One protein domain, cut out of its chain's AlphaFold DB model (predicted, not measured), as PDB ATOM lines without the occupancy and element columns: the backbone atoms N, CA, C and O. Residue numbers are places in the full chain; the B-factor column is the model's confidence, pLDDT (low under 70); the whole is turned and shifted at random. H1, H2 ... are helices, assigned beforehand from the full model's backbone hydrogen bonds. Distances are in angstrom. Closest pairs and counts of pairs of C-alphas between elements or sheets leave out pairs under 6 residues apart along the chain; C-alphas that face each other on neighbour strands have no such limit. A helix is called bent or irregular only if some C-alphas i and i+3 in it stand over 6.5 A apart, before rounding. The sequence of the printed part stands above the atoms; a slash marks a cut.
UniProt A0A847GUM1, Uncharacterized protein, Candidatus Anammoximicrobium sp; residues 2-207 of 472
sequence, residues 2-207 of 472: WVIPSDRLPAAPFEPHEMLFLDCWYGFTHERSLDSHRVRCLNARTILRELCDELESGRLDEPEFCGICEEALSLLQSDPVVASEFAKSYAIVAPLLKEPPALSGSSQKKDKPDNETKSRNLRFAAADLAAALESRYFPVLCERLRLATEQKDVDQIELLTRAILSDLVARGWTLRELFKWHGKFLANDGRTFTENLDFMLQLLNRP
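What this domain is: This is residues 2 to 207 of the 472 residues of an uncharacterized protein of Candidatus Anammoximicrobium sp (UniProt A0A847GUM1). Two lobes of helices stand end to end and make a rod, with the longest helix, H7, running from one lobe into the other and bending sharply where they join. One lobe is an up-and-down bundle of H3, H4, H6 and arm H7a, four helices in a ring; in the other, H1, H8, arm H7b and H11 run roughly along one another, while the short H2, H9 and H10 pack round H1. The printed part has 206 residues with eleven named helices, H1 to H11 in order along the chain, and no named strand, which is the class all helix. It is only just compact, close to loose, with a radius of gyration of the C-alphas of 20.1 A, and spans 72 by 32 by 28 A.

Where its parts are: Start at C-alpha 112, at (51.909, -0.922, 210.208), where H7 begins; it covers residues 112 to 150 and by its hydrogen bonds was assigned as one helix. It is bent, with C-alphas 135 and 138 8.0 A apart: arm H7a, residues 112 to 135, is 34.7 A long, and arm H7b, residues 138 to 150, is 18.5 A long. Before it come H3, residues 44 to 57, 20.0 A; H4, residues 62 to 78, 24.4 A; H5, residues 82 to 85; and H6, residues 87 to 98, 16.0 A. H6 is irregular, but only just: C-alphas 92 and 95 are 6.50 A apart. Find C-alpha 16 at (32.861, 9.774, 263.309) for the start of H1, residues 16 to 29, 19.8 A; H2 is residues 34 to 39. After H7 come H8, residues 154 to 170, 24.7 A; H9, residues 175 to 179; H10, residues 182 to 185; and H11, residues 193 to 204, 16.4 A, ending at C-alpha 204, (20.424, 0.647, 244.823).

How they stand to each other: Look first at the bend, where H7a and H7b stand at a steep tilt of 60 degrees. In the bundle, each helix or arm running against the one before it, H7a touches H6, closest at the C-alphas of Val 93 and Ala 125, 5.7 A; this hairpin has a steep tilt of 42 degrees. H7a touches H3 with residues 123 to 134 alone, closest at the C-alphas of Arg 45 and Leu 133, 5.7 A. H3 and H4 form a hairpin at a shallow tilt of 21 degrees. H4 touches H6, closest at the C-alphas of Cys 69 and Leu 97, 5.0 A. H4 and H5 only just touch, only at the corner, with 3 pairs of C-alphas within 8 A. Beyond the bend, H7b and H8 form a hairpin at a shallow tilt of 25 degrees, with the C-alphas of Leu 145 and Leu 160 closest, 5.9 A. H8 touches H1, the same way, at a shallow tilt of 27 degrees; their closest C-alphas, of His 17 and Val 154, are 5.9 A apart. H7b touches H11, opposite ways, at a shallow tilt of 4 degrees, closest at the C-alphas of Cys 142 and Leu 201, 6.4 A. H1 touches H2 at the C-alphas of Phe 28 and Ser 36, 4.5 A, and H9 at those of Thr 29 and Phe 179, 4.9 A. H10 only just touches H1 and H11, with 3 pairs within 8 A each. Every O i to N i+4 pair is within hydrogen-bond range in H1, H3, H4, H7a, H7b, H8, H9 and H11, against 1 of 2 in H2 and 6 of 8 in H6; H5 and H10 are too short for such a pair.

The domain as a whole: The C-alphas farthest apart, of Ala 11 and Lys 110, are 71.8 A apart. The printed part has no cut, and its one long link is H6 to H7, 13 residues. Mean pLDDT of the printed part is 87.7; residue 2, residues 6 to 12 and residues 104 to 112 are under 70.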
ATOM      1  N   TRP A   2      29.701  20.406 251.652       62.69
ATOM      2  CA  TRP A   2      28.524  20.745 252.455       62.69
ATOM      3  C   TRP A   2      28.362  19.677 253.536       62.69
ATOM      4  O   TRP A   2      28.332  18.498 253.205       62.69
ATOM      5  N   VAL A   3      28.272  20.107 254.790       70.31
ATOM      6  CA  VAL A   3      28.111  19.244 255.969       70.31
ATOM      7  C   VAL A   3      26.645  19.266 256.387       70.31
ATOM      8  O   VAL A   3      25.954  20.270 256.158       70.31
ATOM      9  N   ILE A   4      26.153  18.174 256.971       70.06
ATOM     10  CA  ILE A   4      24.787  18.127 257.493       70.06
ATOM     11  C   ILE A   4      24.639  19.181 258.608       70.06
ATOM     12  O   ILE A   4      25.430  19.195 259.554       70.06
ATOM     13  N   PRO A   5      23.641  20.081 258.527       72.88
ATOM     14  CA  PRO A   5      23.381  21.051 259.585       72.88
ATOM     15  C   PRO A   5      23.156  20.361 260.939       72.88
ATOM     16  O   PRO A   5      22.393  19.396 261.025       72.88
ATOM     17  N   SER A   6      23.813  20.842 262.001       66.81
ATOM     18  CA  SER A   6      23.800  20.190 263.322       66.81
ATOM     19  C   SER A   6      22.403  20.096 263.948       66.81
ATOM     20  O   SER A   6      22.156  19.211 264.758       66.81
ATOM     21  N   ASP A   7      21.479  20.970 263.548       68.94
ATOM     22  CA  ASP A   7      20.065  20.974 263.938       68.94
ATOM     23  C   ASP A   7      19.257  19.807 263.346       68.94
ATOM     24  O   ASP A   7      18.166  19.507 263.828       68.94
ATOM     25  N   ARG A   8      19.779  19.140 262.310       66.06
ATOM     26  CA  ARG A   8      19.136  17.990 261.652       66.06
ATOM     27  C   ARG A   8      19.653  16.640 262.133       66.06
ATOM     28  O   ARG A   8      19.145  15.613 261.684       66.06
ATOM     29  N   LEU A   9      20.662  16.627 262.999       69.44
ATOM     30  CA  LEU A   9      21.212  15.391 263.534       69.44
ATOM     31  C   LEU A   9      20.301  14.850 264.650       69.44
ATOM     32  O   LEU A   9      19.879  15.614 265.521       69.44
ATOM     33  N   PRO A  10      19.964  13.549 264.636       65.12
ATOM     34  CA  PRO A  10      19.214  12.928 265.715       65.12
ATOM     35  C   PRO A  10      20.001  12.990 267.030       65.12
ATOM     36  O   PRO A  10      21.224  13.091 267.051       65.12
ATOM     37  N   ALA A  11      19.284  12.871 268.150       57.56
ATOM     38  CA  ALA A  11      19.884  12.853 269.485       57.56
ATOM     39  C   ALA A  11      20.780  11.621 269.747       57.56
ATOM     40  O   ALA A  11      21.552  11.623 270.704       57.56
ATOM     41  N   ALA A  12      20.673  10.569 268.924       59.28
ATOM     42  CA  ALA A  12      21.562   9.413 268.974       59.28
ATOM     43  C   ALA A  12      22.883   9.739 268.248       59.28
ATOM     44  O   ALA A  12      22.836  10.157 267.088       59.28
ATOM     45  N   PRO A  13      24.050   9.571 268.896       77.31
ATOM     46  CA  PRO A  13      25.322   9.943 268.294       77.31
ATOM     47  C   PRO A  13      25.742   8.914 267.239       77.31
ATOM     48  O   PRO A  13      25.905   7.737 267.554       77.31
ATOM     49  N   PHE A  14      25.938   9.367 266.001       86.31
ATOM     50  CA  PHE A  14      26.692   8.614 264.997       86.31
ATOM     51  C   PHE A  14      28.178   8.612 265.356       86.31
ATOM     52  O   PHE A  14      28.709   9.607 265.860       86.31
ATOM     53  N   GLU A  15      28.866   7.523 265.042       90.19
ATOM     54  CA  GLU A  15      30.321   7.471 265.137       90.19
ATOM     55  C   GLU A  15      30.971   8.376 264.063       90.19
ATOM     56  O   GLU A  15      30.376   8.630 263.013       90.19
ATOM     57  N   PRO A  16      32.225   8.839 264.247       90.56
ATOM     58  CA  PRO A  16      32.861   9.774 263.309       90.56
ATOM     59  C   PRO A  16      32.927   9.290 261.850       90.56
ATOM     60  O   PRO A  16      32.755  10.079 260.925       90.56
ATOM     61  N   HIS A  17      33.159   7.992 261.636       91.19
ATOM     62  CA  HIS A  17      33.226   7.381 260.304       91.19
ATOM     63  C   HIS A  17      31.840   7.262 259.641       91.19
ATOM     64  O   HIS A  17      31.713   7.431 258.429       91.19
ATOM     65  N   GLU A  18      30.790   7.035 260.433       92.19
ATOM     66  CA  GLU A  18      29.398   7.031 259.973       92.19
ATOM     67  C   GLU A  18      28.962   8.448 259.591       92.19
ATOM     68  O   GLU A  18      28.359   8.657 258.539       92.19
ATOM     69  N   MET A  19      29.336   9.442 260.406       90.81
ATOM     70  CA  MET A  19      29.087  10.851 260.104       90.81
ATOM     71  C   MET A  19      29.792  11.278 258.817       90.81
ATOM     72  O   MET A  19      29.180  11.927 257.974       90.81
ATOM     73  N   LEU A  20      31.046  10.856 258.619       91.31
ATOM     74  CA  LEU A  20      31.776  11.115 257.381       91.31
ATOM     75  C   LEU A  20      31.033  10.564 256.163       91.31
ATOM     76  O   LEU A  20      30.909  11.267 255.162       91.31
ATOM     77  N   PHE A  21      30.536   9.326 256.232       94.31
ATOM     78  CA  PHE A  21      29.732   8.760 255.152       94.31
ATOM     79  C   PHE A  21      28.499   9.627 254.869       94.31
ATOM     80  O   PHE A  21      28.222   9.932 253.709       94.31
ATOM     81  N   LEU A  22      27.779  10.056 255.909       92.38
ATOM     82  CA  LEU A  22      26.580  10.882 255.763       92.38
ATOM     83  C   LEU A  22      26.888  12.260 255.173       92.38
ATOM     84  O   LEU A  22      26.171  12.702 254.276       92.38
ATOM     85  N   ASP A  23      27.962  12.906 255.617       90.19
ATOM     86  CA  ASP A  23      28.427  14.184 255.081       90.19
ATOM     87  C   ASP A  23      28.886  14.051 253.629       90.19
ATOM     88  O   ASP A  23      28.541  14.887 252.791       90.19
ATOM     89  N   CYS A  24      29.599  12.972 253.297       91.19
ATOM     90  CA  CYS A  24      29.976  12.665 251.922       91.19
ATOM     91  C   CYS A  24      28.726  12.462 251.062       91.19
ATOM     92  O   CYS A  24      28.575  13.113 250.029       91.19
ATOM     93  N   TRP A  25      27.793  11.610 251.497       93.06
ATOM     94  CA  TRP A  25      26.555  11.341 250.773       93.06
ATOM     95  C   TRP A  25      25.744  12.620 250.565       93.06
ATOM     96  O   TRP A  25      25.348  12.928 249.439       93.06
ATOM     97  N   TYR A  26      25.538  13.400 251.627       90.31
ATOM     98  CA  TYR A  26      24.835  14.677 251.589       90.31
ATOM     99  C   TYR A  26      25.529  15.656 250.640       90.31
ATOM    100  O   TYR A  26      24.913  16.149 249.696       90.31
ATOM    101  N   GLY A  27      26.826  15.893 250.828       88.31
ATOM    102  CA  GLY A  27      27.611  16.833 250.036       88.31
ATOM    103  C   GLY A  27      27.679  16.472 248.552       88.31
ATOM    104  O   GLY A  27      27.603  17.364 247.708       88.31
ATOM    105  N   PHE A  28      27.774  15.189 248.214       89.81
ATOM    106  CA  PHE A  28      27.834  14.713 246.833       89.81
ATOM    107  C   PHE A  28      26.464  14.676 246.138       89.81
ATOM    108  O   PHE A  28      26.399  14.802 244.918       89.81
ATOM    109  N   THR A  29      25.359  14.535 246.875       90.19
ATOM    110  CA  THR A  29      24.012  14.436 246.276       90.19
ATOM    111  C   THR A  29      23.207  15.733 246.326       90.19
ATOM    112  O   THR A  29      22.223  15.873 245.599       90.19
ATOM    113  N   HIS A  30      23.619  16.710 247.134       85.88
ATOM    114  CA  HIS A  30      22.908  17.978 247.279       85.88
ATOM    115  C   HIS A  30      22.994  18.844 246.008       85.88
ATOM    116  O   HIS A  30      24.083  19.203 245.564       85.88
ATOM    117  N   GLU A  31      21.844  19.271 245.470       77.88
ATOM    118  CA  GLU A  31      21.738  19.995 244.184       77.88
ATOM    119  C   GLU A  31      22.560  21.300 244.134       77.88
ATOM    120  O   GLU A  31      23.063  21.683 243.083       77.88
ATOM    121  N   ARG A  32      22.729  21.983 245.275       77.00
ATOM    122  CA  ARG A  32      23.514  23.237 245.391       77.00
ATOM    123  C   ARG A  32      24.996  23.034 245.733       77.00
ATOM    124  O   ARG A  32      25.719  24.008 245.945       77.00
ATOM    125  N   SER A  33      25.448  21.791 245.860       79.94
ATOM    126  CA  SER A  33      26.837  21.499 246.203       79.94
ATOM    127  C   SER A  33      27.705  21.451 244.950       79.94
ATOM    128  O   SER A  33      27.360  20.776 243.982       79.94
ATOM    129  N   LEU A  34      28.872  22.101 244.982       77.94
ATOM    130  CA  LEU A  34      29.879  21.972 243.919       77.94
ATOM    131  C   LEU A  34      30.322  20.517 243.731       77.94
ATOM    132  O   LEU A  34      30.614  20.089 242.616       77.94
ATOM    133  N   ASP A  35      30.331  19.746 244.817       78.44
ATOM    134  CA  ASP A  35      30.746  18.350 244.798       78.44
ATOM    135  C   ASP A  35      29.748  17.464 244.022       78.44
ATOM    136  O   ASP A  35      30.150  16.450 243.454       78.44
ATOM    137  N   SER A  36      28.490  17.897 243.868       80.12
ATOM    138  CA  SER A  36      27.486  17.203 243.048       80.12
ATOM    139  C   SER A  36      27.794  17.223 241.548       80.12
ATOM    140  O   SER A  36      27.457  16.283 240.827       80.12
ATOM    141  N   HIS A  37      28.510  18.248 241.071       76.94
ATOM    142  CA  HIS A  37      29.021  18.277 239.702       76.94
ATOM    143  C   HIS A  37      30.161  17.275 239.508       76.94
ATOM    144  O   HIS A  37      30.271  16.685 238.439       76.94
ATOM    145  N   ARG A  38      30.977  17.044 240.545       75.94
ATOM    146  CA  ARG A  38      32.115  16.112 240.496       75.94
ATOM    147  C   ARG A  38      31.665  14.656 240.447       75.94
ATOM    148  O   ARG A  38      32.328  13.839 239.828       75.94
ATOM    149  N   VAL A  39      30.522  14.335 241.050       78.81
ATOM    150  CA  VAL A  39      29.906  13.000 240.949       78.81
ATOM    151  C   VAL A  39      29.521  12.662 239.510       78.81
ATOM    152  O   VAL A  39      29.561  11.502 239.120       78.81
ATOM    153  N   ARG A  40      29.178  13.669 238.699       76.06
ATOM    154  CA  ARG A  40      28.841  13.481 237.280       76.06
ATOM    155  C   ARG A  40      30.071  13.257 236.395       76.06
ATOM    156  O   ARG A  40      29.903  13.009 235.205       76.06
ATOM    157  N   CYS A  41      31.282  13.376 236.943       78.06
ATOM    158  CA  CYS A  41      32.506  13.040 236.228       78.06
ATOM    159  C   CYS A  41      32.630  11.522 236.032       78.06
ATOM    160  O   CYS A  41      31.987  10.728 236.725       78.06
ATOM    161  N   LEU A  42      33.475  11.145 235.075       82.31
ATOM    162  CA  LEU A  42      33.706   9.760 234.693       82.31
ATOM    163  C   LEU A  42      34.330   8.953 235.844       82.31
ATOM    164  O   LEU A  42      35.186   9.443 236.580       82.31
ATOM    165  N   ASN A  43      33.909   7.698 235.966       91.31
ATOM    166  CA  ASN A  43      34.546   6.656 236.768       91.31
ATOM    167  C   ASN A  43      35.173   5.588 235.854       91.31
ATOM    168  O   ASN A  43      35.028   5.652 234.630       91.31
ATOM    169  N   ALA A  44      35.828   4.585 236.446       93.69
ATOM    170  CA  ALA A  44      36.486   3.494 235.722       93.69
ATOM    171  C   ALA A  44      35.576   2.789 234.699       93.69
ATOM    172  O   ALA A  44      36.016   2.476 233.592       93.69
ATOM    173  N   ARG A  45      34.299   2.564 235.035       94.62
ATOM    174  CA  ARG A  45      33.342   1.925 234.124       94.62
ATOM    175  C   ARG A  45      32.959   2.852 232.975       94.62
ATOM    176  O   ARG A  45      32.936   2.422 231.824       94.62
ATOM    177  N   THR A  46      32.637   4.113 233.261       93.25
ATOM    178  CA  THR A  46      32.153   5.034 232.223       93.25
ATOM    179  C   THR A  46      33.243   5.447 231.247       93.25
ATOM    180  O   THR A  46      32.948   5.515 230.059       93.25
ATOM    181  N   ILE A  47      34.479   5.674 231.715       95.00
ATOM    182  CA  ILE A  47      35.590   6.049 230.825       95.00
ATOM    183  C   ILE A  47      35.963   4.911 229.876       95.00
ATOM    184  O   ILE A  47      36.261   5.155 228.714       95.00
ATOM    185  N   LEU A  48      35.901   3.653 230.331       95.19
ATOM    186  CA  LEU A  48      36.168   2.521 229.445       95.19
ATOM    187  C   LEU A  48      35.051   2.285 228.439       95.19
ATOM    188  O   LEU A  48      35.346   1.948 227.298       95.19
ATOM    189  N   ARG A  49      33.790   2.515 228.821       93.81
ATOM    190  CA  ARG A  49      32.686   2.501 227.857       93.81
ATOM    191  C   ARG A  49      32.875   3.578 226.786       93.81
ATOM    192  O   ARG A  49      32.763   3.270 225.609       93.81
ATOM    193  N   GLU A  50      33.219   4.800 227.189       93.69
ATOM    194  CA  GLU A  50      33.509   5.896 226.256       93.69
ATOM    195  C   GLU A  50      34.695   5.572 225.337       93.69
ATOM    196  O   GLU A  50      34.596   5.734 224.123       93.69
ATOM    197  N   LEU A  51      35.784   5.026 225.884       94.12
ATOM    198  CA  LEU A  51      36.924   4.575 225.088       94.12
ATOM    199  C   LEU A  51      36.517   3.500 224.067       94.12
ATOM    200  O   LEU A  51      36.948   3.560 222.917       94.12
ATOM    201  N   CYS A  52      35.702   2.517 224.464       93.94
ATOM    202  CA  CYS A  52      35.180   1.497 223.554       93.94
ATOM    203  C   CYS A  52      34.327   2.117 222.438       93.94
ATOM    204  O   CYS A  52      34.582   1.835 221.267       93.94
ATOM    205  N   ASP A  53      33.389   3.002 222.788       92.00
ATOM    206  CA  ASP A  53      32.521   3.694 221.828       92.00
ATOM    207  C   ASP A  53      33.349   4.483 220.801       92.00
ATOM    208  O   ASP A  53      33.077   4.443 219.599       92.00
ATOM    209  N   GLU A  54      34.406   5.165 221.244       91.25
ATOM    210  CA  GLU A  54      35.262   5.944 220.351       91.25
ATOM    211  C   GLU A  54      36.204   5.088 219.492       91.25
ATOM    212  O   GLU A  54      36.443   5.392 218.316       91.25
ATOM    213  N   LEU A  55      36.692   3.969 220.029       89.19
ATOM    214  CA  LEU A  55      37.466   2.984 219.268       89.19
ATOM    215  C   LEU A  55      36.644   2.312 218.156       89.19
ATOM    216  O   LEU A  55      37.225   1.881 217.147       89.19
ATOM    217  N   GLU A  56      35.328   2.199 218.347       88.19
ATOM    218  CA  GLU A  56      34.364   1.735 217.345       88.19
ATOM    219  C   GLU A  56      33.979   2.841 216.358       88.19
ATOM    220  O   GLU A  56      33.863   2.580 215.157       88.19
ATOM    221  N   SER A  57      33.812   4.079 216.841       86.25
ATOM    222  CA  SER A  57      33.443   5.232 216.014       86.25
ATOM    223  C   SER A  57      34.509   5.525 214.953       86.25
ATOM    224  O   SER A  57      34.172   5.855 213.810       86.25
ATOM    225  N   GLY A  58      35.787   5.405 215.334       80.50
ATOM    226  CA  GLY A  58      36.939   5.710 214.485       80.50
ATOM    227  C   GLY A  58      37.008   7.176 214.044       80.50
ATOM    228  O   GLY A  58      37.615   7.466 213.014       80.50
ATOM    229  N   ARG A  59      36.337   8.089 214.764       81.19
ATOM    230  CA  ARG A  59      36.205   9.509 214.381       81.19
ATOM    231  C   ARG A  59      37.212  10.436 215.048       81.19
ATOM    232  O   ARG A  59      37.330  11.574 214.602       81.19
ATOM    233  N   LEU A  60      37.880   9.965 216.095       83.56
ATOM    234  CA  LEU A  60      38.845  10.758 216.843       83.56
ATOM    235  C   LEU A  60      40.105  11.025 216.028       83.56
ATOM    236  O   LEU A  60      40.544  10.189 215.232       83.56
ATOM    237  N   ASP A  61      40.702  12.185 216.267       86.19
ATOM    238  CA  ASP A  61      42.069  12.444 215.848       86.19
ATOM    239  C   ASP A  61      43.084  11.907 216.879       86.19
ATOM    240  O   ASP A  61      42.743  11.494 217.988       86.19
ATOM    241  N   GLU A  62      44.359  11.852 216.484       86.06
ATOM    242  CA  GLU A  62      45.444  11.349 217.338       86.06
ATOM    243  C   GLU A  62      45.528  12.048 218.713       86.06
ATOM    244  O   GLU A  62      45.630  11.345 219.721       86.06
ATOM    245  N   PRO A  63      45.514  13.396 218.815       88.06
ATOM    246  CA  PRO A  63      45.615  14.054 220.114       88.06
ATOM    247  C   PRO A  63      44.389  13.819 221.003       88.06
ATOM    248  O   PRO A  63      44.574  13.649 222.207       88.06
ATOM    249  N   GLU A  64      43.170  13.783 220.452       90.12
ATOM    250  CA  GLU A  64      41.966  13.448 221.223       90.12
ATOM    251  C   GLU A  64      42.038  12.012 221.753       90.12
ATOM    252  O   GLU A  64      41.800  11.773 222.937       90.12
ATOM    253  N   PHE A  65      42.453  11.065 220.911       91.06
ATOM    254  CA  PHE A  65      42.588   9.666 221.301       91.06
ATOM    255  C   PHE A  65      43.643   9.441 222.392       91.06
ATOM    256  O   PHE A  65      43.375   8.750 223.377       91.06
ATOM    257  N   CYS A  66      44.817  10.066 222.263       91.19
ATOM    258  CA  CYS A  66      45.837  10.043 223.312       91.19
ATOM    259  C   CYS A  66      45.316  10.662 224.616       91.19
ATOM    260  O   CYS A  66      45.549  10.102 225.683       91.19
ATOM    261  N   GLY A  67      44.567  11.768 224.533       92.44
ATOM    262  CA  GLY A  67      43.955  12.409 225.698       92.44
ATOM    263  C   GLY A  67      42.996  11.485 226.450       92.44
ATOM    264  O   GLY A  67      43.105  11.354 227.668       92.44
ATOM    265  N   ILE A  68      42.118  10.779 225.731       94.00
ATOM    266  CA  ILE A  68      41.189   9.810 226.336       94.00
ATOM    267  C   ILE A  68      41.952   8.628 226.948       94.00
ATOM    268  O   ILE A  68      41.600   8.169 228.033       94.00
ATOM    269  N   CYS A  69      43.020   8.143 226.305       94.81
ATOM    270  CA  CYS A  69      43.843   7.065 226.862       94.81
ATOM    271  C   CYS A  69      44.551   7.484 228.162       94.81
ATOM    272  O   CYS A  69      44.582   6.709 229.120       94.81
ATOM    273  N   GLU A  70      45.088   8.706 228.215       95.50
ATOM    274  CA  GLU A  70      45.704   9.275 229.419       95.50
ATOM    275  C   GLU A  70      44.683   9.437 230.556       95.50
ATOM    276  O   GLU A  70      44.965   9.071 231.702       95.50
ATOM    277  N   GLU A  71      43.481   9.933 230.250       95.31
ATOM    278  CA  GLU A  71      42.393  10.071 231.221       95.31
ATOM    279  C   GLU A  71      41.909   8.708 231.733       95.31
ATOM    280  O   GLU A  71      41.812   8.507 232.947       95.31
ATOM    281  N   ALA A  72      41.699   7.742 230.835       96.06
ATOM    282  CA  ALA A  72      41.345   6.368 231.182       96.06
ATOM    283  C   ALA A  72      42.385   5.732 232.101       96.06
ATOM    284  O   ALA A  72      42.028   5.138 233.117       96.06
ATOM    285  N   LEU A  73      43.673   5.893 231.791       96.50
ATOM    286  CA  LEU A  73      44.744   5.370 232.630       96.50
ATOM    287  C   LEU A  73      44.730   6.010 234.026       96.50
ATOM    288  O   LEU A  73      44.826   5.292 235.018       96.50
ATOM    289  N   SER A  74      44.570   7.333 234.109       95.56
ATOM    290  CA  SER A  74      44.502   8.073 235.377       95.56
ATOM    291  C   SER A  74      43.313   7.638 236.246       95.56
ATOM    292  O   SER A  74      43.462   7.389 237.448       95.56
ATOM    293  N   LEU A  75      42.129   7.482 235.643       94.25
ATOM    294  CA  LEU A  75      40.923   7.041 236.348       94.25
ATOM    295  C   LEU A  75      41.034   5.586 236.810       94.25
ATOM    296  O   LEU A  75      40.717   5.293 237.956       94.25
ATOM    297  N   LEU A  76      41.549   4.684 235.971       95.50
ATOM    298  CA  LEU A  76      41.755   3.282 236.354       95.50
ATOM    299  C   LEU A  76      42.811   3.120 237.457       95.50
ATOM    300  O   LEU A  76      42.691   2.221 238.285       95.50
ATOM    301  N   GLN A  77      43.834   3.979 237.486       94.56
ATOM    302  CA  GLN A  77      44.868   3.978 238.528       94.56
ATOM    303  C   GLN A  77      44.366   4.481 239.879       94.56
ATOM    304  O   GLN A  77      44.812   3.992 240.914       94.56
ATOM    305  N   SER A  78      43.491   5.486 239.864       92.19
ATOM    306  CA  SER A  78      42.961   6.120 241.076       92.19
ATOM    307  C   SER A  78      41.698   5.448 241.615       92.19
ATOM    308  O   SER A  78      41.262   5.769 242.720       92.19
ATOM    309  N   ASP A  79      41.112   4.517 240.861       94.44
ATOM    310  CA  ASP A  79      39.903   3.810 241.257       94.44
ATOM    311  C   ASP A  79      40.146   2.872 242.461       94.44
ATOM    312  O   ASP A  79      41.099   2.084 242.452       94.44
ATOM    313  N   PRO A  80      39.275   2.903 243.491       93.00
ATOM    314  CA  PRO A  80      39.485   2.152 244.730       93.00
ATOM    315  C   PRO A  80      39.400   0.625 244.571       93.00
ATOM    316  O   PRO A  80      39.863  -0.105 245.450       93.00
ATOM    317  N   VAL A  81      38.818   0.106 243.481       95.62
ATOM    318  CA  VAL A  81      38.567  -1.337 243.314       95.62
ATOM    319  C   VAL A  81      39.246  -1.951 242.092       95.62
ATOM    320  O   VAL A  81      39.459  -3.163 242.068       95.62
ATOM    321  N   VAL A  82      39.652  -1.157 241.096       94.81
ATOM    322  CA  VAL A  82      40.318  -1.675 239.882       94.81
ATOM    323  C   VAL A  82      41.598  -2.444 240.213       94.81
ATOM    324  O   VAL A  82      41.774  -3.573 239.747       94.81
ATOM    325  N   ALA A  83      42.474  -1.873 241.043       90.81
ATOM    326  CA  ALA A  83      43.773  -2.471 241.352       90.81
ATOM    327  C   ALA A  83      43.677  -3.791 242.140       90.81
ATOM    328  O   ALA A  83      44.582  -4.618 242.049       90.81
ATOM    329  N   SER A  84      42.601  -3.998 242.904       91.12
ATOM    330  CA  SER A  84      42.416  -5.176 243.757       91.12
ATOM    331  C   SER A  84      41.555  -6.255 243.092       91.12
ATOM    332  O   SER A  84      41.943  -7.420 243.068       91.12
ATOM    333  N   GLU A  85      40.425  -5.876 242.496       94.69
ATOM    334  CA  GLU A  85      39.402  -6.814 242.006       94.69
ATOM    335  C   GLU A  85      39.494  -7.073 240.497       94.69
ATOM    336  O   GLU A  85      39.085  -8.131 240.011       94.69
ATOM    337  N   PHE A  86      40.083  -6.134 239.751       95.56
ATOM    338  CA  PHE A  86      40.231  -6.189 238.293       95.56
ATOM    339  C   PHE A  86      41.702  -6.212 237.850       95.56
ATOM    340  O   PHE A  86      42.007  -5.995 236.677       95.56
ATOM    341  N   ALA A  87      42.617  -6.542 238.769       94.62
ATOM    342  CA  ALA A  87      44.066  -6.463 238.582       94.62
ATOM    343  C   ALA A  87      44.570  -7.151 237.301       94.62
ATOM    344  O   ALA A  87      45.433  -6.619 236.609       94.62
ATOM    345  N   LYS A  88      44.018  -8.326 236.964       94.25
ATOM    346  CA  LYS A  88      44.432  -9.110 235.787       94.25
ATOM    347  C   LYS A  88      44.111  -8.392 234.477       94.25
ATOM    348  O   LYS A  88      45.001  -8.219 233.652       94.25
ATOM    349  N   SER A  89      42.864  -7.962 234.299       93.56
ATOM    350  CA  SER A  89      42.430  -7.246 233.094       93.56
ATOM    351  C   SER A  89      43.066  -5.853 233.030       93.56
ATOM    352  O   SER A  89      43.537  -5.437 231.973       93.56
ATOM    353  N   TYR A  90      43.201  -5.172 234.172       95.62
ATOM    354  CA  TYR A  90      43.911  -3.897 234.264       95.62
ATOM    355  C   TYR A  90      45.390  -4.012 233.856       95.62
ATOM    356  O   TYR A  90      45.872  -3.183 233.089       95.62
ATOM    357  N   ALA A  91      46.101  -5.065 234.276       95.31
ATOM    358  CA  ALA A  91      47.500  -5.289 233.900       95.31
ATOM    359  C   ALA A  91      47.707  -5.476 232.384       95.31
ATOM    360  O   ALA A  91      48.797  -5.208 231.882       95.31
ATOM    361  N   ILE A  92      46.675  -5.915 231.657       94.81
ATOM    362  CA  ILE A  92      46.699  -6.053 230.193       94.81
ATOM    363  C   ILE A  92      46.389  -4.711 229.517       94.81
ATOM    364  O   ILE A  92      47.054  -4.340 228.551       94.81
ATOM    365  N   VAL A  93      45.392  -3.979 230.019       95.06
ATOM    366  CA  VAL A  93      44.925  -2.716 229.425       95.06
ATOM    367  C   VAL A  93      45.891  -1.560 229.697       95.06
ATOM    368  O   VAL A  93      46.183  -0.782 228.793       95.06
ATOM    369  N   ALA A  94      46.429  -1.443 230.912       95.38
ATOM    370  CA  ALA A  94      47.223  -0.286 231.326       95.38
ATOM    371  C   ALA A  94      48.464  -0.015 230.447       95.38
ATOM    372  O   ALA A  94      48.682   1.146 230.092       95.38
ATOM    373  N   PRO A  95      49.262  -1.022 230.030       95.44
ATOM    374  CA  PRO A  95      50.368  -0.798 229.097       95.44
ATOM    375  C   PRO A  95      49.903  -0.270 227.734       95.44
ATOM    376  O   PRO A  95      50.568   0.583 227.156       95.44
ATOM    377  N   LEU A  96      48.748  -0.739 227.247       93.94
ATOM    378  CA  LEU A  96      48.178  -0.332 225.958       93.94
ATOM    379  C   LEU A  96      47.595   1.087 225.997       93.94
ATOM    380  O   LEU A  96      47.567   1.748 224.968       93.94
ATOM    381  N   LEU A  97      47.149   1.560 227.164       94.38
ATOM    382  CA  LEU A  97      46.737   2.957 227.363       94.38
ATOM    383  C   LEU A  97      47.932   3.896 227.534       94.38
ATOM    384  O   LEU A  97      47.874   5.050 227.123       94.38
ATOM    385  N   LYS A  98      49.015   3.411 228.150       94.25
ATOM    386  CA  LYS A  98      50.245   4.185 228.350       94.25
ATOM    387  C   LYS A  98      50.990   4.428 227.037       94.25
ATOM    388  O   LYS A  98      51.589   5.483 226.859       94.25
ATOM    389  N   GLU A  99      50.965   3.445 226.142       91.00
ATOM    390  CA  GLU A  99      51.552   3.518 224.804       91.00
ATOM    391  C   GLU A  99      50.469   3.209 223.756       91.00
ATOM    392  O   GLU A  99      50.427   2.096 223.217       91.00
ATOM    393  N   PRO A 100      49.560   4.170 223.495       89.50
ATOM    394  CA  PRO A 100      48.429   3.947 222.610       89.50
ATOM    395  C   PRO A 100      48.884   3.699 221.161       89.50
ATOM    396  O   PRO A 100      49.910   4.225 220.720       89.50
ATOM    397  N   PRO A 101      48.133   2.884 220.397       87.25
ATOM    398  CA  PRO A 101      48.396   2.667 218.980       87.25
ATOM    399  C   PRO A 101      48.167   3.958 218.191       87.25
ATOM    400  O   PRO A 101      47.228   4.702 218.467       87.25
ATOM    401  N   ALA A 102      48.969   4.185 217.156       82.88
ATOM    402  CA  ALA A 102      48.796   5.343 216.293       82.88
ATOM    403  C   ALA A 102      47.543   5.187 215.416       82.88
ATOM    404  O   ALA A 102      47.316   4.131 214.814       82.88
ATOM    405  N   LEU A 103      46.736   6.232 215.276       78.81
ATOM    406  CA  LEU A 103      45.575   6.237 214.395       78.81
ATOM    407  C   LEU A 103      45.987   6.354 212.922       78.81
ATOM    408  O   LEU A 103      47.063   6.840 212.541       78.81
ATOM    409  N   SER A 104      45.100   5.862 212.056       61.97
ATOM    410  CA  SER A 104      45.260   5.868 210.603       61.97
ATOM    411  C   SER A 104      45.336   7.302 210.069       61.97
ATOM    412  O   SER A 104      44.328   7.995 209.990       61.97
ATOM    413  N   GLY A 105      46.541   7.735 209.688       57.59
ATOM    414  CA  GLY A 105      46.826   9.107 209.244       57.59
ATOM    415  C   GLY A 105      48.152   9.656 209.776       57.59
ATOM    416  O   GLY A 105      48.691  10.613 209.220       57.59
ATOM    417  N   SER A 106      48.720   9.015 210.801       55.81
ATOM    418  CA  SER A 106      50.052   9.329 211.312       55.81
ATOM    419  C   SER A 106      51.148   8.986 210.286       55.81
ATOM    420  O   SER A 106      51.120   7.971 209.587       55.81
ATOM    421  N   SER A 107      52.148   9.861 210.167       51.00
ATOM    422  CA  SER A 107      53.221   9.810 209.158       51.00
ATOM    423  C   SER A 107      54.177   8.608 209.285       51.00
ATOM    424  O   SER A 107      55.163   8.525 208.549       51.00
ATOM    425  N   GLN A 108      53.929   7.677 210.210       54.75
ATOM    426  CA  GLN A 108      54.803   6.544 210.504       54.75
ATOM    427  C   GLN A 108      54.349   5.283 209.756       54.75
ATOM    428  O   GLN A 108      53.704   4.390 210.288       54.75
ATOM    429  N   LYS A 109      54.733   5.184 208.478       53.06
ATOM    430  CA  LYS A 109      54.457   4.014 207.617       53.06
ATOM    431  C   LYS A 109      55.266   2.749 207.962       53.06
ATOM    432  O   LYS A 109      55.084   1.739 207.286       53.06
ATOM    433  N   LYS A 110      56.182   2.787 208.940       51.44
ATOM    434  CA  LYS A 110      57.196   1.733 209.130       51.44
ATOM    435  C   LYS A 110      56.732   0.544 209.990       51.44
ATOM    436  O   LYS A 110      57.191  -0.559 209.727       51.44
ATOM    437  N   ASP A 111      55.748   0.734 210.874       61.59
ATOM    438  CA  ASP A 111      55.325  -0.273 211.871       61.59
ATOM    439  C   ASP A 111      53.852  -0.701 211.729       61.59
ATOM    440  O   ASP A 111      53.173  -1.046 212.694       61.59
ATOM    441  N   LYS A 112      53.331  -0.679 210.498       66.81
ATOM    442  CA  LYS A 112      51.909  -0.922 210.208       66.81
ATOM    443  C   LYS A 112      51.329  -2.228 210.808       66.81
ATOM    444  O   LYS A 112      50.265  -2.136 211.417       66.81
ATOM    445  N   PRO A 113      51.975  -3.413 210.703       70.12
ATOM    446  CA  PRO A 113      51.401  -4.649 211.249       70.12
ATOM    447  C   PRO A 113      51.450  -4.722 212.787       70.12
ATOM    448  O   PRO A 113      50.540  -5.281 213.405       70.12
ATOM    449  N   ASP A 114      52.475  -4.139 213.417       81.88
ATOM    450  CA  ASP A 114      52.575  -4.061 214.882       81.88
ATOM    451  C   ASP A 114      51.502  -3.118 215.442       81.88
ATOM    452  O   ASP A 114      50.797  -3.445 216.395       81.88
ATOM    453  N   ASN A 115      51.286  -1.985 214.771       84.62
ATOM    454  CA  ASN A 115      50.268  -1.017 215.153       84.62
ATOM    455  C   ASN A 115      48.831  -1.549 214.983       84.62
ATOM    456  O   ASN A 115      47.988  -1.351 215.857       84.62
ATOM    457  N   GLU A 116      48.547  -2.276 213.898       84.81
ATOM    458  CA  GLU A 116      47.256  -2.958 213.714       84.81
ATOM    459  C   GLU A 116      47.014  -4.005 214.812       84.81
ATOM    460  O   GLU A 116      45.910  -4.100 215.358       84.81
ATOM    461  N   THR A 117      48.059  -4.745 215.197       88.19
ATOM    462  CA  THR A 117      47.991  -5.722 216.289       88.19
ATOM    463  C   THR A 117      47.731  -5.039 217.632       88.19
ATOM    464  O   THR A 117      46.824  -5.457 218.351       88.19
ATOM    465  N   LYS A 118      48.445  -3.952 217.948       88.88
ATOM    466  CA  LYS A 118      48.223  -3.133 219.154       88.88
ATOM    467  C   LYS A 118      46.815  -2.547 219.202       88.88
ATOM    468  O   LYS A 118      46.155  -2.651 220.228       88.88
ATOM    469  N   SER A 119      46.324  -2.011 218.085       88.38
ATOM    470  CA  SER A 119      44.960  -1.484 217.971       88.38
ATOM    471  C   SER A 119      43.905  -2.559 218.223       88.38
ATOM    472  O   SER A 119      42.959  -2.339 218.980       88.38
ATOM    473  N   ARG A 120      44.076  -3.755 217.648       90.38
ATOM    474  CA  ARG A 120      43.177  -4.886 217.908       90.38
ATOM    475  C   ARG A 120      43.241  -5.341 219.367       90.38
ATOM    476  O   ARG A 120      42.196  -5.587 219.963       90.38
ATOM    477  N   ASN A 121      44.441  -5.432 219.936       93.25
ATOM    478  CA  ASN A 121      44.639  -5.839 221.324       93.25
ATOM    479  C   ASN A 121      44.017  -4.834 222.296       93.25
ATOM    480  O   ASN A 121      43.359  -5.257 223.238       93.25
ATOM    481  N   LEU A 122      44.162  -3.529 222.043       94.06
ATOM    482  CA  LEU A 122      43.537  -2.489 222.856       94.06
ATOM    483  C   LEU A 122      42.012  -2.586 222.797       94.06
ATOM    484  O   LEU A 122      41.386  -2.608 223.848       94.06
ATOM    485  N   ARG A 123      41.415  -2.721 221.603       93.75
ATOM    486  CA  ARG A 123      39.958  -2.905 221.472       93.75
ATOM    487  C   ARG A 123      39.464  -4.107 222.269       93.75
ATOM    488  O   ARG A 123      38.500  -3.987 223.014       93.75
ATOM    489  N   PHE A 124      40.135  -5.248 222.126       95.00
ATOM    490  CA  PHE A 124      39.751  -6.470 222.826       95.00
ATOM    491  C   PHE A 124      39.915  -6.338 224.346       95.00
ATOM    492  O   PHE A 124      38.992  -6.649 225.088       95.00
ATOM    493  N   ALA A 125      41.067  -5.846 224.809       95.50
ATOM    494  CA  ALA A 125      41.355  -5.717 226.232       95.50
ATOM    495  C   ALA A 125      40.458  -4.668 226.911       95.50
ATOM    496  O   ALA A 125      39.980  -4.901 228.020       95.50
ATOM    497  N   ALA A 126      40.194  -3.539 226.244       95.44
ATOM    498  CA  ALA A 126      39.274  -2.517 226.736       95.44
ATOM    499  C   ALA A 126      37.842  -3.058 226.826       95.44
ATOM    500  O   ALA A 126      37.208  -2.889 227.863       95.44
ATOM    501  N   ALA A 127      37.364  -3.769 225.797       95.50
ATOM    502  CA  ALA A 127      36.033  -4.377 225.801       95.50
ATOM    503  C   ALA A 127      35.881  -5.462 226.884       95.50
ATOM    504  O   ALA A 127      34.854  -5.513 227.557       95.50
ATOM    505  N   ASP A 128      36.904  -6.298 227.091       95.75
ATOM    506  CA  ASP A 128      36.913  -7.320 228.147       95.75
ATOM    507  C   ASP A 128      36.832  -6.689 229.548       95.75
ATOM    508  O   ASP A 128      35.973  -7.051 230.356       95.75
ATOM    509  N   LEU A 129      37.669  -5.680 229.823       96.56
ATOM    510  CA  LEU A 129      37.633  -4.967 231.100       96.56
ATOM    511  C   LEU A 129      36.324  -4.183 231.280       96.56
ATOM    512  O   LEU A 129      35.768  -4.187 232.379       96.56
ATOM    513  N   ALA A 130      35.794  -3.562 230.224       95.69
ATOM    514  CA  ALA A 130      34.504  -2.876 230.265       95.69
ATOM    515  C   ALA A 130      33.365  -3.841 230.630       95.69
ATOM    516  O   ALA A 130      32.592  -3.545 231.540       95.69
ATOM    517  N   ALA A 131      33.307  -5.026 230.013       95.12
ATOM    518  CA  ALA A 131      32.310  -6.051 230.329       95.12
ATOM    519  C   ALA A 131      32.447  -6.584 231.772       95.12
ATOM    520  O   ALA A 131      31.451  -6.813 232.473       95.12
ATOM    521  N   ALA A 132      33.682  -6.752 232.256       95.19
ATOM    522  CA  ALA A 132      33.942  -7.136 233.642       95.19
ATOM    523  C   ALA A 132      33.460  -6.060 234.633       95.19
ATOM    524  O   ALA A 132      32.804  -6.382 235.628       95.19
ATOM    525  N   LEU A 133      33.733  -4.784 234.351       95.44
ATOM    526  CA  LEU A 133      33.259  -3.669 235.170       95.44
ATOM    527  C   LEU A 133      31.731  -3.553 235.122       95.44
ATOM    528  O   LEU A 133      31.092  -3.399 236.159       95.44
ATOM    529  N   GLU A 134      31.111  -3.692 233.955       92.62
ATOM    530  CA  GLU A 134      29.656  -3.594 233.815       92.62
ATOM    531  C   GLU A 134      28.906  -4.648 234.639       92.62
ATOM    532  O   GLU A 134      27.890  -4.344 235.265       92.62
ATOM    533  N   SER A 135      29.455  -5.860 234.727       91.38
ATOM    534  CA  SER A 135      28.850  -6.953 235.491       91.38
ATOM    535  C   SER A 135      29.118  -6.901 236.999       91.38
ATOM    536  O   SER A 135      28.239  -7.272 237.780       91.38
ATOM    537  N   ARG A 136      30.312  -6.471 237.439       94.50
ATOM    538  CA  ARG A 136      30.759  -6.655 238.838       94.50
ATOM    539  C   ARG A 136      31.128  -5.384 239.599       94.50
ATOM    540  O   ARG A 136      31.211  -5.453 240.821       94.50
ATOM    541  N   TYR A 137      31.326  -4.245 238.937       95.50
ATOM    542  CA  TYR A 137      31.888  -3.043 239.571       95.50
ATOM    543  C   TYR A 137      31.055  -2.539 240.757       95.50
ATOM    544  O   TYR A 137      31.577  -2.389 241.856       95.50
ATOM    545  N   PHE A 138      29.746  -2.355 240.582       94.69
ATOM    546  CA  PHE A 138      28.893  -1.831 241.653       94.69
ATOM    547  C   PHE A 138      28.711  -2.777 242.847       94.69
ATOM    548  O   PHE A 138      28.857  -2.306 243.974       94.69
ATOM    549  N   PRO A 139      28.437  -4.090 242.663       94.75
ATOM    550  CA  PRO A 139      28.438  -5.029 243.784       94.75
ATOM    551  C   PRO A 139      29.746  -5.002 244.582       94.75
ATOM    552  O   PRO A 139      29.709  -4.957 245.809       94.75
ATOM    553  N   VAL A 140      30.884  -4.953 243.884       95.94
ATOM    554  CA  VAL A 140      32.215  -4.870 244.495       95.94
ATOM    555  C   VAL A 140      32.391  -3.570 245.284       95.94
ATOM    556  O   VAL A 140      32.845  -3.605 246.425       95.94
ATOM    557  N   LEU A 141      31.992  -2.425 244.724       96.25
ATOM    558  CA  LEU A 141      32.021  -1.143 245.435       96.25
ATOM    559  C   LEU A 141      31.167  -1.179 246.713       96.25
ATOM    560  O   LEU A 141      31.604  -0.696 247.756       96.25
ATOM    561  N   CYS A 142      29.971  -1.772 246.647       95.62
ATOM    562  CA  CYS A 142      29.078  -1.908 247.798       95.62
ATOM    563  C   CYS A 142      29.705  -2.757 248.912       95.62
ATOM    564  O   CYS A 142      29.640  -2.379 250.079       95.62
ATOM    565  N   GLU A 143      30.304  -3.895 248.560       95.19
ATOM    566  CA  GLU A 143      30.995  -4.771 249.511       95.19
ATOM    567  C   GLU A 143      32.186  -4.058 250.160       95.19
ATOM    568  O   GLU A 143      32.325  -4.053 251.382       95.19
ATOM    569  N   ARG A 144      33.007  -3.376 249.356       95.56
ATOM    570  CA  ARG A 144      34.166  -2.626 249.849       95.56
ATOM    571  C   ARG A 144      33.766  -1.475 250.767       95.56
ATOM    572  O   ARG A 144      34.441  -1.260 251.767       95.56
ATOM    573  N   LEU A 145      32.662  -0.776 250.483       96.12
ATOM    574  CA  LEU A 145      32.164   0.294 251.355       96.12
ATOM    575  C   LEU A 145      31.705  -0.250 252.714       96.12
ATOM    576  O   LEU A 145      31.979   0.371 253.742       96.12
ATOM    577  N   ARG A 146      31.040  -1.414 252.734       94.31
ATOM    578  CA  ARG A 146      30.654  -2.084 253.986       94.31
ATOM    579  C   ARG A 146      31.885  -2.407 254.827       94.31
ATOM    580  O   ARG A 146      31.959  -1.978 255.973       94.31
ATOM    581  N   LEU A 147      32.886  -3.054 254.226       94.38
ATOM    582  CA  LEU A 147      34.139  -3.392 254.907       94.38
ATOM    583  C   LEU A 147      34.886  -2.148 255.411       94.38
ATOM    584  O   LEU A 147      35.363  -2.146 256.541       94.38
ATOM    585  N   ALA A 148      34.961  -1.081 254.609       94.62
ATOM    586  CA  ALA A 148      35.602   0.172 255.013       94.62
ATOM    587  C   ALA A 148      34.887   0.825 256.206       94.62
ATOM    588  O   ALA A 148      35.536   1.335 257.117       94.62
ATOM    589  N   THR A 149      33.554   0.755 256.239       92.88
ATOM    590  CA  THR A 149      32.750   1.247 257.366       92.88
ATOM    591  C   THR A 149      33.016   0.422 258.627       92.88
ATOM    592  O   THR A 149      33.306   0.991 259.675       92.88
ATOM    593  N   GLU A 150      32.999  -0.911 258.529       92.25
ATOM    594  CA  GLU A 150      33.288  -1.814 259.655       92.25
ATOM    595  C   GLU A 150      34.707  -1.619 260.215       92.25
ATOM    596  O   GLU A 150      34.917  -1.651 261.429       92.25
ATOM    597  N   GLN A 151      35.680  -1.378 259.334       94.00
ATOM    598  CA  GLN A 151      37.082  -1.128 259.688       94.00
ATOM    599  C   GLN A 151      37.354   0.323 260.111       94.00
ATOM    600  O   GLN A 151      38.463   0.626 260.550       94.00
ATOM    601  N   LYS A 152      36.355   1.210 260.014       93.69
ATOM    602  CA  LYS A 152      36.470   2.653 260.273       93.69
ATOM    603  C   LYS A 152      37.542   3.340 259.405       93.69
ATOM    604  O   LYS A 152      38.187   4.289 259.852       93.69
ATOM    605  N   ASP A 153      37.727   2.875 258.168       93.44
ATOM    606  CA  ASP A 153      38.680   3.430 257.199       93.44
ATOM    607  C   ASP A 153      38.093   4.672 256.507       93.44
ATOM    608  O   ASP A 153      37.395   4.600 255.493       93.44
ATOM    609  N   VAL A 154      38.372   5.829 257.104       91.50
ATOM    610  CA  VAL A 154      37.901   7.159 256.685       91.50
ATOM    611  C   VAL A 154      38.267   7.466 255.226       91.50
ATOM    612  O   VAL A 154      37.415   7.949 254.475       91.50
ATOM    613  N   ASP A 155      39.495   7.160 254.804       90.06
ATOM    614  CA  ASP A 155      39.985   7.504 253.464       90.06
ATOM    615  C   ASP A 155      39.254   6.688 252.389       90.06
ATOM    616  O   ASP A 155      38.846   7.215 251.347       90.06
ATOM    617  N   GLN A 156      39.026   5.399 252.656       92.69
ATOM    618  CA  GLN A 156      38.282   4.532 251.745       92.69
ATOM    619  C   GLN A 156      36.795   4.882 251.685       92.69
ATOM    620  O   GLN A 156      36.202   4.802 250.607       92.69
ATOM    621  N   ILE A 157      36.187   5.312 252.796       94.56
ATOM    622  CA  ILE A 157      34.768   5.697 252.830       94.56
ATOM    623  C   ILE A 157      34.484   6.839 251.845       94.56
ATOM    624  O   ILE A 157      33.535   6.724 251.063       94.56
ATOM    625  N   GLU A 158      35.290   7.911 251.818       92.44
ATOM    626  CA  GLU A 158      35.072   9.016 250.864       92.44
ATOM    627  C   GLU A 158      35.203   8.524 249.412       92.44
ATOM    628  O   GLU A 158      34.319   8.779 248.581       92.44
ATOM    629  N   LEU A 159      36.292   7.811 249.103       92.44
ATOM    630  CA  LEU A 159      36.600   7.354 247.744       92.44
ATOM    631  C   LEU A 159      35.522   6.410 247.201       92.44
ATOM    632  O   LEU A 159      35.028   6.608 246.087       92.44
ATOM    633  N   LEU A 160      35.116   5.422 248.000       95.12
ATOM    634  CA  LEU A 160      34.083   4.456 247.633       95.12
ATOM    635  C   LEU A 160      32.713   5.123 247.515       95.12
ATOM    636  O   LEU A 160      31.988   4.843 246.562       95.12
ATOM    637  N   THR A 161      32.376   6.055 248.411       94.88
ATOM    638  CA  THR A 161      31.114   6.808 248.327       94.88
ATOM    639  C   THR A 161      31.048   7.620 247.034       94.88
ATOM    640  O   THR A 161      30.034   7.585 246.332       94.88
ATOM    641  N   ARG A 162      32.139   8.301 246.655       92.69
ATOM    642  CA  ARG A 162      32.214   9.037 245.382       92.69
ATOM    643  C   ARG A 162      32.066   8.101 244.178       92.69
ATOM    644  O   ARG A 162      31.296   8.421 243.271       92.69
ATOM    645  N   ALA A 163      32.770   6.969 244.170       93.44
ATOM    646  CA  ALA A 163      32.710   5.995 243.078       93.44
ATOM    647  C   ALA A 163      31.302   5.392 242.923       93.44
ATOM    648  O   ALA A 163      30.772   5.348 241.814       93.44
ATOM    649  N   ILE A 164      30.656   5.024 244.035       95.19
ATOM    650  CA  ILE A 164      29.272   4.527 244.075       95.19
ATOM    651  C   ILE A 164      28.309   5.555 243.487       95.19
ATOM    652  O   ILE A 164      27.502   5.216 242.625       95.19
ATOM    653  N   LEU A 165      28.387   6.812 243.924       94.56
ATOM    654  CA  LEU A 165      27.479   7.854 243.449       94.56
ATOM    655  C   LEU A 165      27.682   8.160 241.962       94.56
ATOM    656  O   LEU A 165      26.697   8.294 241.236       94.56
ATOM    657  N   SER A 166      28.933   8.224 241.497       93.56
ATOM    658  CA  SER A 166      29.234   8.406 240.073       93.56
ATOM    659  C   SER A 166      28.677   7.246 239.246       93.56
ATOM    660  O   SER A 166      28.035   7.463 238.215       93.56
ATOM    661  N   ASP A 167      28.829   6.011 239.730       93.69
ATOM    662  CA  ASP A 167      28.299   4.844 239.037       93.69
ATOM    663  C   ASP A 167      26.765   4.816 239.005       93.69
ATOM    664  O   ASP A 167      26.173   4.494 237.974       93.69
ATOM    665  N   LEU A 168      26.106   5.212 240.097       92.81
ATOM    666  CA  LEU A 168      24.647   5.315 240.168       92.81
ATOM    667  C   LEU A 168      24.103   6.354 239.194       92.81
ATOM    668  O   LEU A 168      23.160   6.060 238.459       92.81
ATOM    669  N   VAL A 169      24.718   7.536 239.131       91.25
ATOM    670  CA  VAL A 169      24.340   8.564 238.152       91.25
ATOM    671  C   VAL A 169      24.516   8.033 236.729       91.25
ATOM    672  O   VAL A 169      23.621   8.179 235.900       91.25
ATOM    673  N   ALA A 170      25.611   7.322 236.451       89.12
ATOM    674  CA  ALA A 170      25.848   6.701 235.151       89.12
ATOM    675  C   ALA A 170      24.877   5.550 234.809       89.12
ATOM    676  O   ALA A 170      24.718   5.215 233.633       89.12
ATOM    677  N   ARG A 171      24.243   4.926 235.810       87.94
ATOM    678  CA  ARG A 171      23.140   3.953 235.655       87.94
ATOM    679  C   ARG A 171      21.773   4.622 235.471       87.94
ATOM    680  O   ARG A 171      20.791   3.924 235.244       87.94
ATOM    681  N   GLY A 172      21.706   5.947 235.579       87.56
ATOM    682  CA  GLY A 172      20.498   6.742 235.378       87.56
ATOM    683  C   GLY A 172      19.884   7.307 236.656       87.56
ATOM    684  O   GLY A 172      18.948   8.085 236.548       87.56
ATOM    685  N   TRP A 173      20.398   6.992 237.852       89.44
ATOM    686  CA  TRP A 173      19.834   7.531 239.093       89.44
ATOM    687  C   TRP A 173      19.945   9.056 239.146       89.44
ATOM    688  O   TRP A 173      21.016   9.636 238.948       89.44
ATOM    689  N   THR A 174      18.848   9.719 239.504       87.38
ATOM    690  CA  THR A 174      18.872  11.169 239.713       87.38
ATOM    691  C   THR A 174      19.481  11.518 241.070       87.38
ATOM    692  O   THR A 174      19.197  10.877 242.084       87.38
ATOM    693  N   LEU A 175      20.265  12.601 241.122       87.88
ATOM    694  CA  LEU A 175      20.827  13.101 242.384       87.88
ATOM    695  C   LEU A 175      19.739  13.429 243.413       87.88
ATOM    696  O   LEU A 175      19.957  13.226 244.600       87.88
ATOM    697  N   ARG A 176      18.553  13.867 242.972       84.88
ATOM    698  CA  ARG A 176      17.416  14.147 243.857       84.88
ATOM    699  C   ARG A 176      16.925  12.897 244.584       84.88
ATOM    700  O   ARG A 176      16.649  12.967 245.779       84.88
ATOM    701  N   GLU A 177      16.796  11.769 243.891       87.50
ATOM    702  CA  GLU A 177      16.408  10.512 244.542       87.50
ATOM    703  C   GLU A 177      17.526   9.987 245.445       87.50
ATOM    704  O   GLU A 177      17.249   9.551 246.561       87.50
ATOM    705  N   LEU A 178      18.787  10.104 245.014       91.38
ATOM    706  CA  LEU A 178      19.938   9.739 245.844       91.38
ATOM    707  C   LEU A 178      20.006  10.595 247.116       91.38
ATOM    708  O   LEU A 178      20.225  10.065 248.204       91.38
ATOM    709  N   PHE A 179      19.723  11.892 247.010       90.00
ATOM    710  CA  PHE A 179      19.724  12.815 248.136       90.00
ATOM    711  C   PHE A 179      18.738  12.388 249.218       90.00
ATOM    712  O   PHE A 179      19.101  12.400 250.386       90.00
ATOM    713  N   LYS A 180      17.529  11.922 248.879       88.75
ATOM    714  CA  LYS A 180      16.512  11.521 249.877       88.75
ATOM    715  C   LYS A 180      16.984  10.445 250.859       88.75
ATOM    716  O   LYS A 180      16.420  10.344 251.949       88.75
ATOM    717  N   TRP A 181      17.999   9.660 250.503       89.88
ATOM    718  CA  TRP A 181      18.523   8.606 251.366       89.88
ATOM    719  C   TRP A 181      19.153   9.111 252.657       89.88
ATOM    720  O   TRP A 181      19.006   8.426 253.663       89.88
ATOM    721  N   HIS A 182      19.743  10.314 252.691       88.25
ATOM    722  CA  HIS A 182      20.298  10.849 253.945       88.25
ATOM    723  C   HIS A 182      19.223  10.907 255.045       88.25
ATOM    724  O   HIS A 182      19.466  10.522 256.184       88.25
ATOM    725  N   GLY A 183      17.989  11.281 254.684       85.50
ATOM    726  CA  GLY A 183      16.867  11.357 255.618       85.50
ATOM    727  C   GLY A 183      16.456  10.005 256.203       85.50
ATOM    728  O   GLY A 183      15.828   9.977 257.255       85.50
ATOM    729  N   LYS A 184      16.811   8.882 255.562       86.19
ATOM    730  CA  LYS A 184      16.584   7.543 256.124       86.19
ATOM    731  C   LYS A 184      17.538   7.222 257.262       86.19
ATOM    732  O   LYS A 184      17.092   6.628 258.231       86.19
ATOM    733  N   PHE A 185      18.788   7.660 257.178       87.38
ATOM    734  CA  PHE A 185      19.741   7.498 258.275       87.38
ATOM    735  C   PHE A 185      19.396   8.393 259.464       87.38
ATOM    736  O   PHE A 185      19.577   7.991 260.603       87.38
ATOM    737  N   LEU A 186      18.856   9.587 259.204       85.19
ATOM    738  CA  LEU A 186      18.448  10.530 260.251       85.19
ATOM    739  C   LEU A 186      17.083  10.195 260.880       85.19
ATOM    740  O   LEU A 186      16.703  10.802 261.882       85.19
ATOM    741  N   ALA A 187      16.318   9.269 260.296       83.94
ATOM    742  CA  ALA A 187      15.023   8.872 260.832       83.94
ATOM    743  C   ALA A 187      15.207   7.982 262.068       83.94
ATOM    744  O   ALA A 187      15.950   7.009 262.039       83.94
ATOM    745  N   ASN A 188      14.472   8.273 263.143       70.75
ATOM    746  CA  ASN A 188      14.463   7.431 264.336       70.75
ATOM    747  C   ASN A 188      13.499   6.245 264.145       70.75
ATOM    748  O   ASN A 188      12.394   6.236 264.686       70.75
ATOM    749  N   ASP A 189      13.883   5.286 263.301       79.50
ATOM    750  CA  ASP A 189      13.105   4.075 263.004       79.50
ATOM    751  C   ASP A 189      13.599   2.827 263.762       79.50
ATOM    752  O   ASP A 189      13.100   1.723 263.535       79.50
ATOM    753  N   GLY A 190      14.542   3.014 264.694       79.75
ATOM    754  CA  GLY A 190      15.117   1.961 265.532       79.75
ATOM    755  C   GLY A 190      16.165   1.089 264.838       79.75
ATOM    756  O   GLY A 190      16.634   0.134 265.453       79.75
ATOM    757  N   ARG A 191      16.533   1.391 263.586       85.88
ATOM    758  CA  ARG A 191      17.593   0.684 262.857       85.88
ATOM    759  C   ARG A 191      18.960   1.285 263.145       85.88
ATOM    760  O   ARG A 191      19.106   2.492 263.323       85.88
ATOM    761  N   THR A 192      19.971   0.430 263.137       89.94
ATOM    762  CA  THR A 192      21.377   0.838 263.210       89.94
ATOM    763  C   THR A 192      21.851   1.454 261.890       89.94
ATOM    764  O   THR A 192      21.241   1.267 260.831       89.94
ATOM    765  N   PHE A 193      22.976   2.173 261.933       90.62
ATOM    766  CA  PHE A 193      23.612   2.714 260.732       90.62
ATOM    767  C   PHE A 193      23.928   1.611 259.711       90.62
ATOM    768  O   PHE A 193      23.559   1.738 258.543       90.62
ATOM    769  N   THR A 194      24.536   0.505 260.152       91.56
ATOM    770  CA  THR A 194      24.896  -0.634 259.294       91.56
ATOM    771  C   THR A 194      23.674  -1.265 258.633       91.56
ATOM    772  O   THR A 194      23.687  -1.506 257.429       91.56
ATOM    773  N   GLU A 195      22.578  -1.468 259.369       91.50
ATOM    774  CA  GLU A 195      21.330  -1.994 258.794       91.50
ATOM    775  C   GLU A 195      20.740  -1.053 257.734       91.50
ATOM    776  O   GLU A 195      20.239  -1.504 256.699       91.50
ATOM    777  N   ASN A 196      20.810   0.261 257.968       92.44
ATOM    778  CA  ASN A 196      20.354   1.265 257.011       92.44
ATOM    779  C   ASN A 196      21.250   1.333 255.767       92.44
ATOM    780  O   ASN A 196      20.726   1.389 254.649       92.44
ATOM    781  N   LEU A 197      22.574   1.260 255.939       93.88
ATOM    782  CA  LEU A 197      23.541   1.177 254.844       93.88
ATOM    783  C   LEU A 197      23.286  -0.067 253.995       93.88
ATOM    784  O   LEU A 197      23.173   0.017 252.770       93.88
ATOM    785  N   ASP A 198      23.104  -1.211 254.642       93.00
ATOM    786  CA  ASP A 198      22.864  -2.478 253.976       93.00
ATOM    787  C   ASP A 198      21.589  -2.470 253.147       93.00
ATOM    788  O   ASP A 198      21.593  -2.861 251.973       93.00
ATOM    789  N   PHE A 199      20.509  -1.977 253.751       92.50
ATOM    790  CA  PHE A 199      19.225  -1.815 253.093       92.50
ATOM    791  C   PHE A 199      19.312  -0.855 251.900       92.50
ATOM    792  O   PHE A 199      18.760  -1.142 250.833       92.50
ATOM    793  N   MET A 200      20.022   0.266 252.056       94.19
ATOM    794  CA  MET A 200      20.236   1.235 250.985       94.19
ATOM    795  C   MET A 200      20.996   0.603 249.813       94.19
ATOM    796  O   MET A 200      20.507   0.636 248.683       94.19
ATOM    797  N   LEU A 201      22.150  -0.021 250.066       94.12
ATOM    798  CA  LEU A 201      22.975  -0.642 249.022       94.12
ATOM    799  C   LEU A 201      22.223  -1.771 248.301       94.12
ATOM    800  O   LEU A 201      22.296  -1.883 247.077       94.12
ATOM    801  N   GLN A 202      21.429  -2.562 249.028       91.75
ATOM    802  CA  GLN A 202      20.572  -3.585 248.427       91.75
ATOM    803  C   GLN A 202      19.493  -2.976 247.515       91.75
ATOM    804  O   GLN A 202      19.181  -3.544 246.464       91.75
ATOM    805  N   LEU A 203      18.906  -1.835 247.897       89.75
ATOM    806  CA  LEU A 203      17.889  -1.160 247.089       89.75
ATOM    807  C   LEU A 203      18.492  -0.540 245.820       89.75
ATOM    808  O   LEU A 203      17.876  -0.611 244.757       89.75
ATOM    809  N   LEU A 204      19.699   0.016 245.927       91.94
ATOM    810  CA  LEU A 204      20.424   0.647 244.823       91.94
ATOM    811  C   LEU A 204      21.021  -0.368 243.832       91.94
ATOM    812  O   LEU A 204      21.150  -0.057 242.651       91.94
ATOM    813  N   ASN A 205      21.319  -1.595 244.272       89.50
ATOM    814  CA  ASN A 205      21.820  -2.676 243.410       89.50
ATOM    815  C   ASN A 205      20.728  -3.360 242.563       89.50
ATOM    816  O   ASN A 205      20.973  -4.388 241.930       89.50
ATOM    817  N   ARG A 206      19.490  -2.857 242.573       85.38
ATOM    818  CA  ARG A 206      18.426  -3.458 241.764       85.38
ATOM    819  C   ARG A 206      18.704  -3.241 240.273       85.38
ATOM    820  O   ARG A 206      19.081  -2.132 239.890       85.38
ATOM    821  N   PRO A 207      18.504  -4.269 239.429       84.88
ATOM    822  CA  PRO A 207      18.626  -4.102 237.990       84.88
ATOM    823  C   PRO A 207      17.546  -3.149 237.474       84.88
ATOM    824  O   PRO A 207      16.498  -2.974 238.110       84.88
TER     825      PRO A 207